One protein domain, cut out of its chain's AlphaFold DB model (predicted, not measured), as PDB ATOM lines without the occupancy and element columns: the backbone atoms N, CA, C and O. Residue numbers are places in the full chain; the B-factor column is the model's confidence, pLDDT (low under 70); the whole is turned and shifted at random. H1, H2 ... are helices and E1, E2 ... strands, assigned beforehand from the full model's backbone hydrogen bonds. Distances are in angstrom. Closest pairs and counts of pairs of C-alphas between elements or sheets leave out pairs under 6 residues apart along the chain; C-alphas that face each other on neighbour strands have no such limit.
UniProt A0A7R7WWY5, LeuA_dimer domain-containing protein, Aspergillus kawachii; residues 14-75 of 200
ATOM      1  N   VAL A  14     -29.829   2.351  24.689       63.56
ATOM      2  CA  VAL A  14     -30.962   2.061  23.817       63.56
ATOM      3  C   VAL A  14     -30.844   2.964  22.599       63.56
ATOM      4  O   VAL A  14     -31.058   4.173  22.668       63.56
ATOM      5  N   ARG A  15     -30.513   2.370  21.450       67.31
ATOM      6  CA  ARG A  15     -30.638   3.061  20.163       67.31
ATOM      7  C   ARG A  15     -32.101   3.052  19.760       67.31
ATOM      8  O   ARG A  15     -32.668   1.991  19.494       67.31
ATOM      9  N   VAL A  16     -32.707   4.231  19.714       60.06
ATOM     10  CA  VAL A  16     -34.119   4.406  19.363       60.06
ATOM     11  C   VAL A  16     -34.289   4.256  17.844       60.06
ATOM     12  O   VAL A  16     -34.535   5.220  17.133       60.06
ATOM     13  N   ASN A  17     -34.155   3.029  17.333       46.59
ATOM     14  CA  ASN A  17     -34.556   2.660  15.975       46.59
ATOM     15  C   ASN A  17     -35.853   1.844  16.027       46.59
ATOM     16  O   ASN A  17     -36.093   1.070  16.952       46.59
ATOM     17  N   SER A  18     -36.715   2.042  15.035       48.03
ATOM     18  CA  SER A  18     -38.138   1.674  15.016       48.03
ATOM     19  C   SER A  18     -38.473   0.166  14.973       48.03
ATOM     20  O   SER A  18     -39.467  -0.192  14.347       48.03
ATOM     21  N   GLN A  19     -37.687  -0.740  15.573       51.97
ATOM     22  CA  GLN A  19     -37.718  -2.155  15.167       51.97
ATOM     23  C   GLN A  19     -37.639  -3.255  16.247       51.97
ATOM     24  O   GLN A  19     -37.212  -4.357  15.909       51.97
ATOM     25  N   SER A  20     -38.058  -3.092  17.511       44.25
ATOM     26  CA  SER A  20     -38.118  -4.302  18.364       44.25
ATOM     27  C   SER A  20     -39.178  -4.315  19.464       44.25
ATOM     28  O   SER A  20     -39.115  -3.606  20.463       44.25
ATOM     29  N   GLY A  21     -40.119  -5.253  19.330       49.94
ATOM     30  CA  GLY A  21     -41.142  -5.585  20.329       49.94
ATOM     31  C   GLY A  21     -40.622  -6.181  21.650       49.94
ATOM     32  O   GLY A  21     -41.417  -6.719  22.407       49.94
ATOM     33  N   LYS A  22     -39.312  -6.113  21.935       52.69
ATOM     34  CA  LYS A  22     -38.688  -6.458  23.232       52.69
ATOM     35  C   LYS A  22     -37.629  -5.438  23.692       52.69
ATOM     36  O   LYS A  22     -36.932  -5.681  24.665       52.69
ATOM     37  N   GLY A  23     -37.493  -4.313  22.986       57.06
ATOM     38  CA  GLY A  23     -36.590  -3.206  23.336       57.06
ATOM     39  C   GLY A  23     -37.272  -1.837  23.287       57.06
ATOM     40  O   GLY A  23     -36.603  -0.810  23.359       57.06
ATOM     41  N   GLY A  24     -38.599  -1.814  23.128       77.25
ATOM     42  CA  GLY A  24     -39.385  -0.586  23.127       77.25
ATOM     43  C   GLY A  24     -39.459   0.054  24.514       77.25
ATOM     44  O   GLY A  24     -39.377  -0.627  25.536       77.25
ATOM     45  N   VAL A  25     -39.681   1.369  24.543       84.25
ATOM     46  CA  VAL A  25     -39.811   2.155  25.783       84.25
ATOM     47  C   VAL A  25     -40.878   1.591  26.727       84.25
ATOM     48  O   VAL A  25     -40.675   1.576  27.937       84.25
ATOM     49  N   ALA A  26     -41.971   1.048  26.179       85.94
ATOM     50  CA  ALA A  26     -43.034   0.424  26.958       85.94
ATOM     51  C   ALA A  26     -42.584  -0.866  27.655       85.94
ATOM     52  O   ALA A  26     -42.891  -1.066  28.825       85.94
ATOM     53  N   TRP A  27     -41.782  -1.698  26.980       87.50
ATOM     54  CA  TRP A  27     -41.236  -2.915  27.580       87.50
ATOM     55  C   TRP A  27     -40.285  -2.595  28.739       87.50
ATOM     56  O   TRP A  27     -40.365  -3.236  29.781       87.50
ATOM     57  N   LEU A  28     -39.442  -1.566  28.601       90.25
ATOM     58  CA  LEU A  28     -38.550  -1.126  29.681       90.25
ATOM     59  C   LEU A  28     -39.332  -0.628  30.901       90.25
ATOM     60  O   LEU A  28     -38.954  -0.904  32.038       90.25
ATOM     61  N   LEU A  29     -40.433   0.093  30.676       91.62
ATOM     62  CA  LEU A  29     -41.312   0.538  31.757       91.62
ATOM     63  C   LEU A  29     -42.072  -0.627  32.397       91.62
ATOM     64  O   LEU A  29     -42.186  -0.653  33.620       91.62
ATOM     65  N   LYS A  30     -42.510  -1.617  31.611       91.69
ATOM     66  CA  LYS A  30     -43.082  -2.860  32.139       91.69
ATOM     67  C   LYS A  30     -42.060  -3.622  32.981       91.69
ATOM     68  O   LYS A  30     -42.382  -4.041  34.078       91.69
ATOM     69  N   GLU A  31     -40.816  -3.752  32.531       91.00
ATOM     70  CA  GLU A  31     -39.755  -4.425  33.294       91.00
ATOM     71  C   GLU A  31     -39.453  -3.705  34.620       91.00
ATOM     72  O   GLU A  31     -39.275  -4.349  35.650       91.00
ATOM     73  N   ARG A  32     -39.417  -2.364  34.616       90.62
ATOM     74  CA  ARG A  32     -39.054  -1.571  35.800       90.62
ATOM     75  C   ARG A  32     -40.193  -1.379  36.795       90.62
ATOM     76  O   ARG A  32     -39.945  -1.400  37.998       90.62
ATOM     77  N   PHE A  33     -41.395  -1.096  36.305       90.69
ATOM     78  CA  PHE A  33     -42.542  -0.702  37.125       90.69
ATOM     79  C   PHE A  33     -43.653  -1.754  37.150       90.69
ATOM     80  O   PHE A  33     -44.598  -1.584  37.911       90.69
ATOM     81  N   ASP A  34     -43.545  -2.822  36.356       93.94
ATOM     82  CA  ASP A  34     -44.563  -3.871  36.197       93.94
ATOM     83  C   ASP A  34     -45.918  -3.340  35.683       93.94
ATOM     84  O   ASP A  34     -46.958  -3.980  35.815       93.94
ATOM     85  N   ILE A  35     -45.900  -2.185  35.009       93.19
ATOM     86  CA  ILE A  35     -47.090  -1.504  34.478       93.19
ATOM     87  C   ILE A  35     -47.387  -1.853  33.015       93.19
ATOM     88  O   ILE A  35     -46.479  -1.885  32.186       93.19
ATOM     89  N   ASP A  36     -48.665  -2.020  32.674       93.31
ATOM     90  CA  ASP A  36     -49.142  -2.174  31.291       93.31
ATOM     91  C   ASP A  36     -49.718  -0.852  30.770       93.31
ATOM     92  O   ASP A  36     -50.897  -0.565  30.955       93.31
ATOM     93  N   MET A  37     -48.907   0.008  30.156       93.25
ATOM     94  CA  MET A  37     -49.393   1.333  29.747       93.25
ATOM     95  C   MET A  37     -50.536   1.268  28.715       93.25
ATOM     96  O   MET A  37     -50.486   0.445  27.797       93.25
ATOM     97  N   PRO A  38     -51.519   2.189  28.786       95.69
ATOM     98  CA  PRO A  38     -52.468   2.401  27.700       95.69
ATOM     99  C   PRO A  38     -51.744   2.649  26.375       95.69
ATOM    100  O   PRO A  38     -50.748   3.377  26.322       95.69
ATOM    101  N   ARG A  39     -52.267   2.084  25.284       93.31
ATOM    102  CA  ARG A  39     -51.608   2.118  23.969       93.31
ATOM    103  C   ARG A  39     -51.292   3.538  23.492       93.31
ATOM    104  O   ARG A  39     -50.210   3.776  22.956       93.31
ATOM    105  N   ASP A  40     -52.209   4.473  23.704       94.56
ATOM    106  CA  ASP A  40     -52.030   5.879  23.332       94.56
ATOM    107  C   ASP A  40     -50.898   6.542  24.128       94.56
ATOM    108  O   ASP A  40     -50.089   7.274  23.552       94.56
ATOM    109  N   LEU A  41     -50.778   6.228  25.422       96.06
ATOM    110  CA  LEU A  41     -49.680   6.705  26.265       96.06
ATOM    111  C   LEU A  41     -48.332   6.124  25.816       96.06
ATOM    112  O   LEU A  41     -47.335   6.843  25.780       96.06
ATOM    113  N   GLU A  42     -48.278   4.848  25.417       93.62
ATOM    114  CA  GLU A  42     -47.052   4.262  24.859       93.62
ATOM    115  C   GLU A  42     -46.578   5.010  23.608       93.62
ATOM    116  O   GLU A  42     -45.377   5.244  23.430       93.62
ATOM    117  N   ILE A  43     -47.517   5.360  22.721       92.12
ATOM    118  CA  ILE A  43     -47.232   6.094  21.486       92.12
ATOM    119  C   ILE A  43     -46.718   7.493  21.829       92.12
ATOM    120  O   ILE A  43     -45.656   7.870  21.330       92.12
ATOM    121  N   GLU A  44     -47.418   8.229  22.698       94.25
ATOM    122  CA  GLU A  44     -47.023   9.573  23.144       94.25
ATOM    123  C   GLU A  44     -45.627   9.558  23.777       94.25
ATOM    124  O   GLU A  44     -44.732  10.295  23.358       94.25
ATOM    125  N   PHE A  45     -45.381   8.645  24.720       94.31
ATOM    126  CA  PHE A  45     -44.090   8.556  25.394       94.31
ATOM    127  C   PHE A  45     -42.952   8.134  24.458       94.31
ATOM    128  O   PHE A  45     -41.833   8.634  24.574       94.31
ATOM    129  N   THR A  46     -43.225   7.282  23.467       91.31
ATOM    130  CA  THR A  46     -42.237   6.966  22.426       91.31
ATOM    131  C   THR A  46     -41.791   8.225  21.679       91.31
ATOM    132  O   THR A  46     -40.607   8.350  21.359       91.31
ATOM    133  N   GLN A  47     -42.698   9.171  21.409       91.31
ATOM    134  CA  GLN A  47     -42.335  10.439  20.768       91.31
ATOM    135  C   GLN A  47     -41.498  11.328  21.689       91.31
ATOM    136  O   GLN A  47     -40.511  11.895  21.227       91.31
ATOM    137  N   VAL A  48     -41.818  11.384  22.986       92.75
ATOM    138  CA  VAL A  48     -41.007  12.102  23.990       92.75
ATOM    139  C   VAL A  48     -39.566  11.584  24.003       92.75
ATOM    140  O   VAL A  48     -38.617  12.363  23.909       92.75
ATOM    141  N   VAL A  49     -39.380  10.262  24.048       91.50
ATOM    142  CA  VAL A  49     -38.042   9.650  24.047       91.50
ATOM    143  C   VAL A  49     -37.306   9.905  22.728       91.50
ATOM    144  O   VAL A  49     -36.116  10.213  22.750       91.50
ATOM    145  N   LYS A  50     -37.993   9.837  21.579       87.94
ATOM    146  CA  LYS A  50     -37.403  10.168  20.269       87.94
ATOM    147  C   LYS A  50     -36.970  11.629  20.173       87.94
ATOM    148  O   LYS A  50     -35.891  11.904  19.658       87.94
ATOM    149  N   ALA A  51     -37.789  12.554  20.669       90.06
ATOM    150  CA  ALA A  51     -37.454  13.972  20.693       90.06
ATOM    151  C   ALA A  51     -36.196  14.224  21.535       90.06
ATOM    152  O   ALA A  51     -35.293  14.924  21.083       90.06
ATOM    153  N   HIS A  52     -36.091  13.581  22.703       90.38
ATOM    154  CA  HIS A  52     -34.880  13.637  23.520       90.38
ATOM    155  C   HIS A  52     -33.663  13.047  22.788       90.38
ATOM    156  O   HIS A  52     -32.616  13.688  22.732       90.38
ATOM    157  N   ALA A  53     -33.821  11.876  22.162       87.06
ATOM    158  CA  ALA A  53     -32.765  11.205  21.406       87.06
ATOM    159  C   ALA A  53     -32.214  12.079  20.266       87.06
ATOM    160  O   ALA A  53     -31.004  12.162  20.082       87.06
ATOM    161  N   ASN A  54     -33.080  12.777  19.525       85.50
ATOM    162  CA  ASN A  54     -32.660  13.677  18.446       85.50
ATOM    163  C   ASN A  54     -31.739  14.806  18.943       85.50
ATOM    164  O   ASN A  54     -30.873  15.258  18.200       85.50
ATOM    165  N   ILE A  55     -31.920  15.255  20.189       86.44
ATOM    166  CA  ILE A  55     -31.111  16.311  20.810       86.44
ATOM    167  C   ILE A  55     -29.812  15.729  21.393       86.44
ATOM    168  O   ILE A  55     -28.766  16.368  21.314       86.44
ATOM    169  N   SER A  56     -29.860  14.516  21.953       80.88
ATOM    170  CA  SER A  56     -28.729  13.872  22.639       80.88
ATOM    171  C   SER A  56     -27.788  13.069  21.729       80.88
ATOM    172  O   SER A  56     -26.842  12.465  22.227       80.88
ATOM    173  N   GLY A  57     -28.020  13.037  20.412       78.00
ATOM    174  CA  GLY A  57     -27.195  12.264  19.470       78.00
ATOM    175  C   GLY A  57     -27.605  10.792  19.320       78.00
ATOM    176  O   GLY A  57     -26.771   9.949  19.008       78.00
ATOM    177  N   PHE A  58     -28.892  10.487  19.506       71.12
ATOM    178  CA  PHE A  58     -29.552   9.179  19.348       71.12
ATOM    179  C   PHE A  58     -29.185   8.090  20.361       71.12
ATOM    180  O   PHE A  58     -29.665   6.957  20.252       71.12
ATOM    181  N   GLU A  59     -28.396   8.429  21.375       76.94
ATOM    182  CA  GLU A  59     -28.096   7.546  22.495       76.94
ATOM    183  C   GLU A  59     -28.960   7.935  23.699       76.94
ATOM    184  O   GLU A  59     -28.947   9.079  24.158       76.94
ATOM    185  N   VAL A  60     -29.760   6.979  24.181       83.44
ATOM    186  CA  VAL A  60     -30.623   7.149  25.355       83.44
ATOM    187  C   VAL A  60     -30.440   5.944  26.271       83.44
ATOM    188  O   VAL A  60     -30.597   4.801  25.847       83.44
ATOM    189  N   THR A  61     -30.102   6.182  27.535       88.00
ATOM    190  CA  THR A  61     -29.971   5.113  28.536       88.00
ATOM    191  C   THR A  61     -31.331   4.726  29.122       88.00
ATOM    192  O   THR A  61     -32.305   5.481  29.027       88.00
ATOM    193  N   ARG A  62     -31.420   3.555  29.765       89.81
ATOM    194  CA  ARG A  62     -32.642   3.114  30.466       89.81
ATOM    195  C   ARG A  62     -33.048   4.107  31.555       89.81
ATOM    196  O   ARG A  62     -34.216   4.465  31.676       89.81
ATOM    197  N   GLU A  63     -32.067   4.611  32.287       89.38
ATOM    198  CA  GLU A  63     -32.207   5.600  33.353       89.38
ATOM    199  C   GLU A  63     -32.799   6.894  32.800       89.38
ATOM    200  O   GLU A  63     -33.701   7.474  33.403       89.38
ATOM    201  N   THR A  64     -32.352   7.307  31.612       90.62
ATOM    202  CA  THR A  64     -32.899   8.473  30.915       90.62
ATOM    203  C   THR A  64     -34.358   8.258  30.535       90.62
ATOM    204  O   THR A  64     -35.176   9.146  30.761       90.62
ATOM    205  N   ILE A  65     -34.721   7.079  30.023       91.81
ATOM    206  CA  ILE A  65     -36.118   6.741  29.708       91.81
ATOM    207  C   ILE A  65     -36.976   6.805  30.978       91.81
ATOM    208  O   ILE A  65     -38.012   7.466  30.989       91.81
ATOM    209  N   PHE A  66     -36.542   6.190  32.079       92.12
ATOM    210  CA  PHE A  66     -37.295   6.220  33.337       92.12
ATOM    211  C   PHE A  66     -37.432   7.629  33.903       92.12
ATOM    212  O   PHE A  66     -38.508   7.999  34.374       92.12
ATOM    213  N   ARG A  67     -36.364   8.427  33.828       92.25
ATOM    214  CA  ARG A  67     -36.378   9.835  34.224       92.25
ATOM    215  C   ARG A  67     -37.394  10.621  33.396       92.25
ATOM    216  O   ARG A  67     -38.267  11.251  33.980       92.25
ATOM    217  N   LEU A  68     -37.347  10.507  32.067       93.12
ATOM    218  CA  LEU A  68     -38.294  11.176  31.172       93.12
ATOM    219  C   LEU A  68     -39.739  10.779  31.481       93.12
ATOM    220  O   LEU A  68     -40.597  11.652  31.547       93.12
ATOM    221  N   PHE A  69     -40.014   9.490  31.714       94.44
ATOM    222  CA  PHE A  69     -41.358   9.035  32.069       94.44
ATOM    223  C   PHE A  69     -41.843   9.668  33.377       94.44
ATOM    224  O   PHE A  69     -42.953  10.194  33.444       94.44
ATOM    225  N   ARG A  70     -40.994   9.666  34.411       92.38
ATOM    226  CA  ARG A  70     -41.326  10.262  35.709       92.38
ATOM    227  C   ARG A  70     -41.598  11.757  35.589       92.38
ATOM    228  O   ARG A  70     -42.635  12.196  36.071       92.38
ATOM    229  N   GLU A  71     -40.719  12.498  34.921       90.44
ATOM    230  CA  GLU A  71     -40.844  13.948  34.720       90.44
ATOM    231  C   GLU A  71     -42.094  14.324  33.911       90.44
ATOM    232  O   GLU A  71     -42.732  15.330  34.202       90.44
ATOM    233  N   HIS A  72     -42.467  13.521  32.907       91.75
ATOM    234  CA  HIS A  72     -43.584  13.843  32.012       91.75
ATOM    235  C   HIS A  72     -44.947  13.348  32.497       91.75
ATOM    236  O   HIS A  72     -45.958  13.860  32.010       91.75
ATOM    237  N   TYR A  73     -45.000  12.343  33.377       94.19
ATOM    238  CA  TYR A  73     -46.267  11.677  33.699       94.19
ATOM    239  C   TYR A  73     -46.511  11.378  35.176       94.19
ATOM    240  O   TYR A  73     -47.672  11.211  35.513       94.19
ATOM    241  N   ILE A  74     -45.506  11.321  36.058       89.88
ATOM    242  CA  ILE A  74     -45.724  10.970  37.483       89.88
ATOM    243  C   ILE A  74     -45.485  12.156  38.411       89.88
ATOM    244  O   ILE A  74     -46.259  12.421  39.328       89.88
ATOM    245  N   HIS A  75     -44.370  12.845  38.211       73.50
ATOM    246  CA  HIS A  75     -43.935  13.936  39.058       73.50
ATOM    247  C   HIS A  75     -43.524  15.092  38.166       73.50
ATOM    248  O   HIS A  75     -42.358  15.246  37.809       73.50
TER     249      HIS A  75
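This is residues 14 to 75 of the 200 residues of the protein "LeuA_dimer domain-containing protein" of Aspergillus kawachii (UniProt A0A7R7WWY5). Three helices pack crosswise into a small rounded cluster, each touching the other two, and the short strand E1 joins H2 to H3. The printed part has 62 residues, mostly helix in its named elements, in the order H1, H2, E1, H3. It is compact, with a radius of gyration of the C-alphas of 10.7 A and spans of 28 by 27 by 20 A.

Past residues 14 to 24, find C-alpha 25 at (-39.811, 2.155, 25.783); there H1, residues 25 to 33, begins. Next come H2, residues 39 to 56, 25.8 A long, and E1, residues 59 to 61. H3, residues 62 to 74, runs 16.8 A to C-alpha 74 at (-45.724, 10.970, 37.483).

Residues 14 to 15 pair antiparallel with residues 59 to 60 of E1. Residues 42 to 49 of H2 touch H1, about perpendicular at 76 degrees; the closest C-alphas, of Ala 26 and Glu 42, are 5.9 A apart. H2 and H3 touch at a steep tilt of 56 degrees, opposite ways, closest at the C-alphas of Val 49 and Ile 65, 6.6 A. Every O i to N i+4 pair is within hydrogen-bond range in H1 and H3, 13 of 14 in H2.

The printed part has no cut. Residues 14 to 23 have pLDDT under 70.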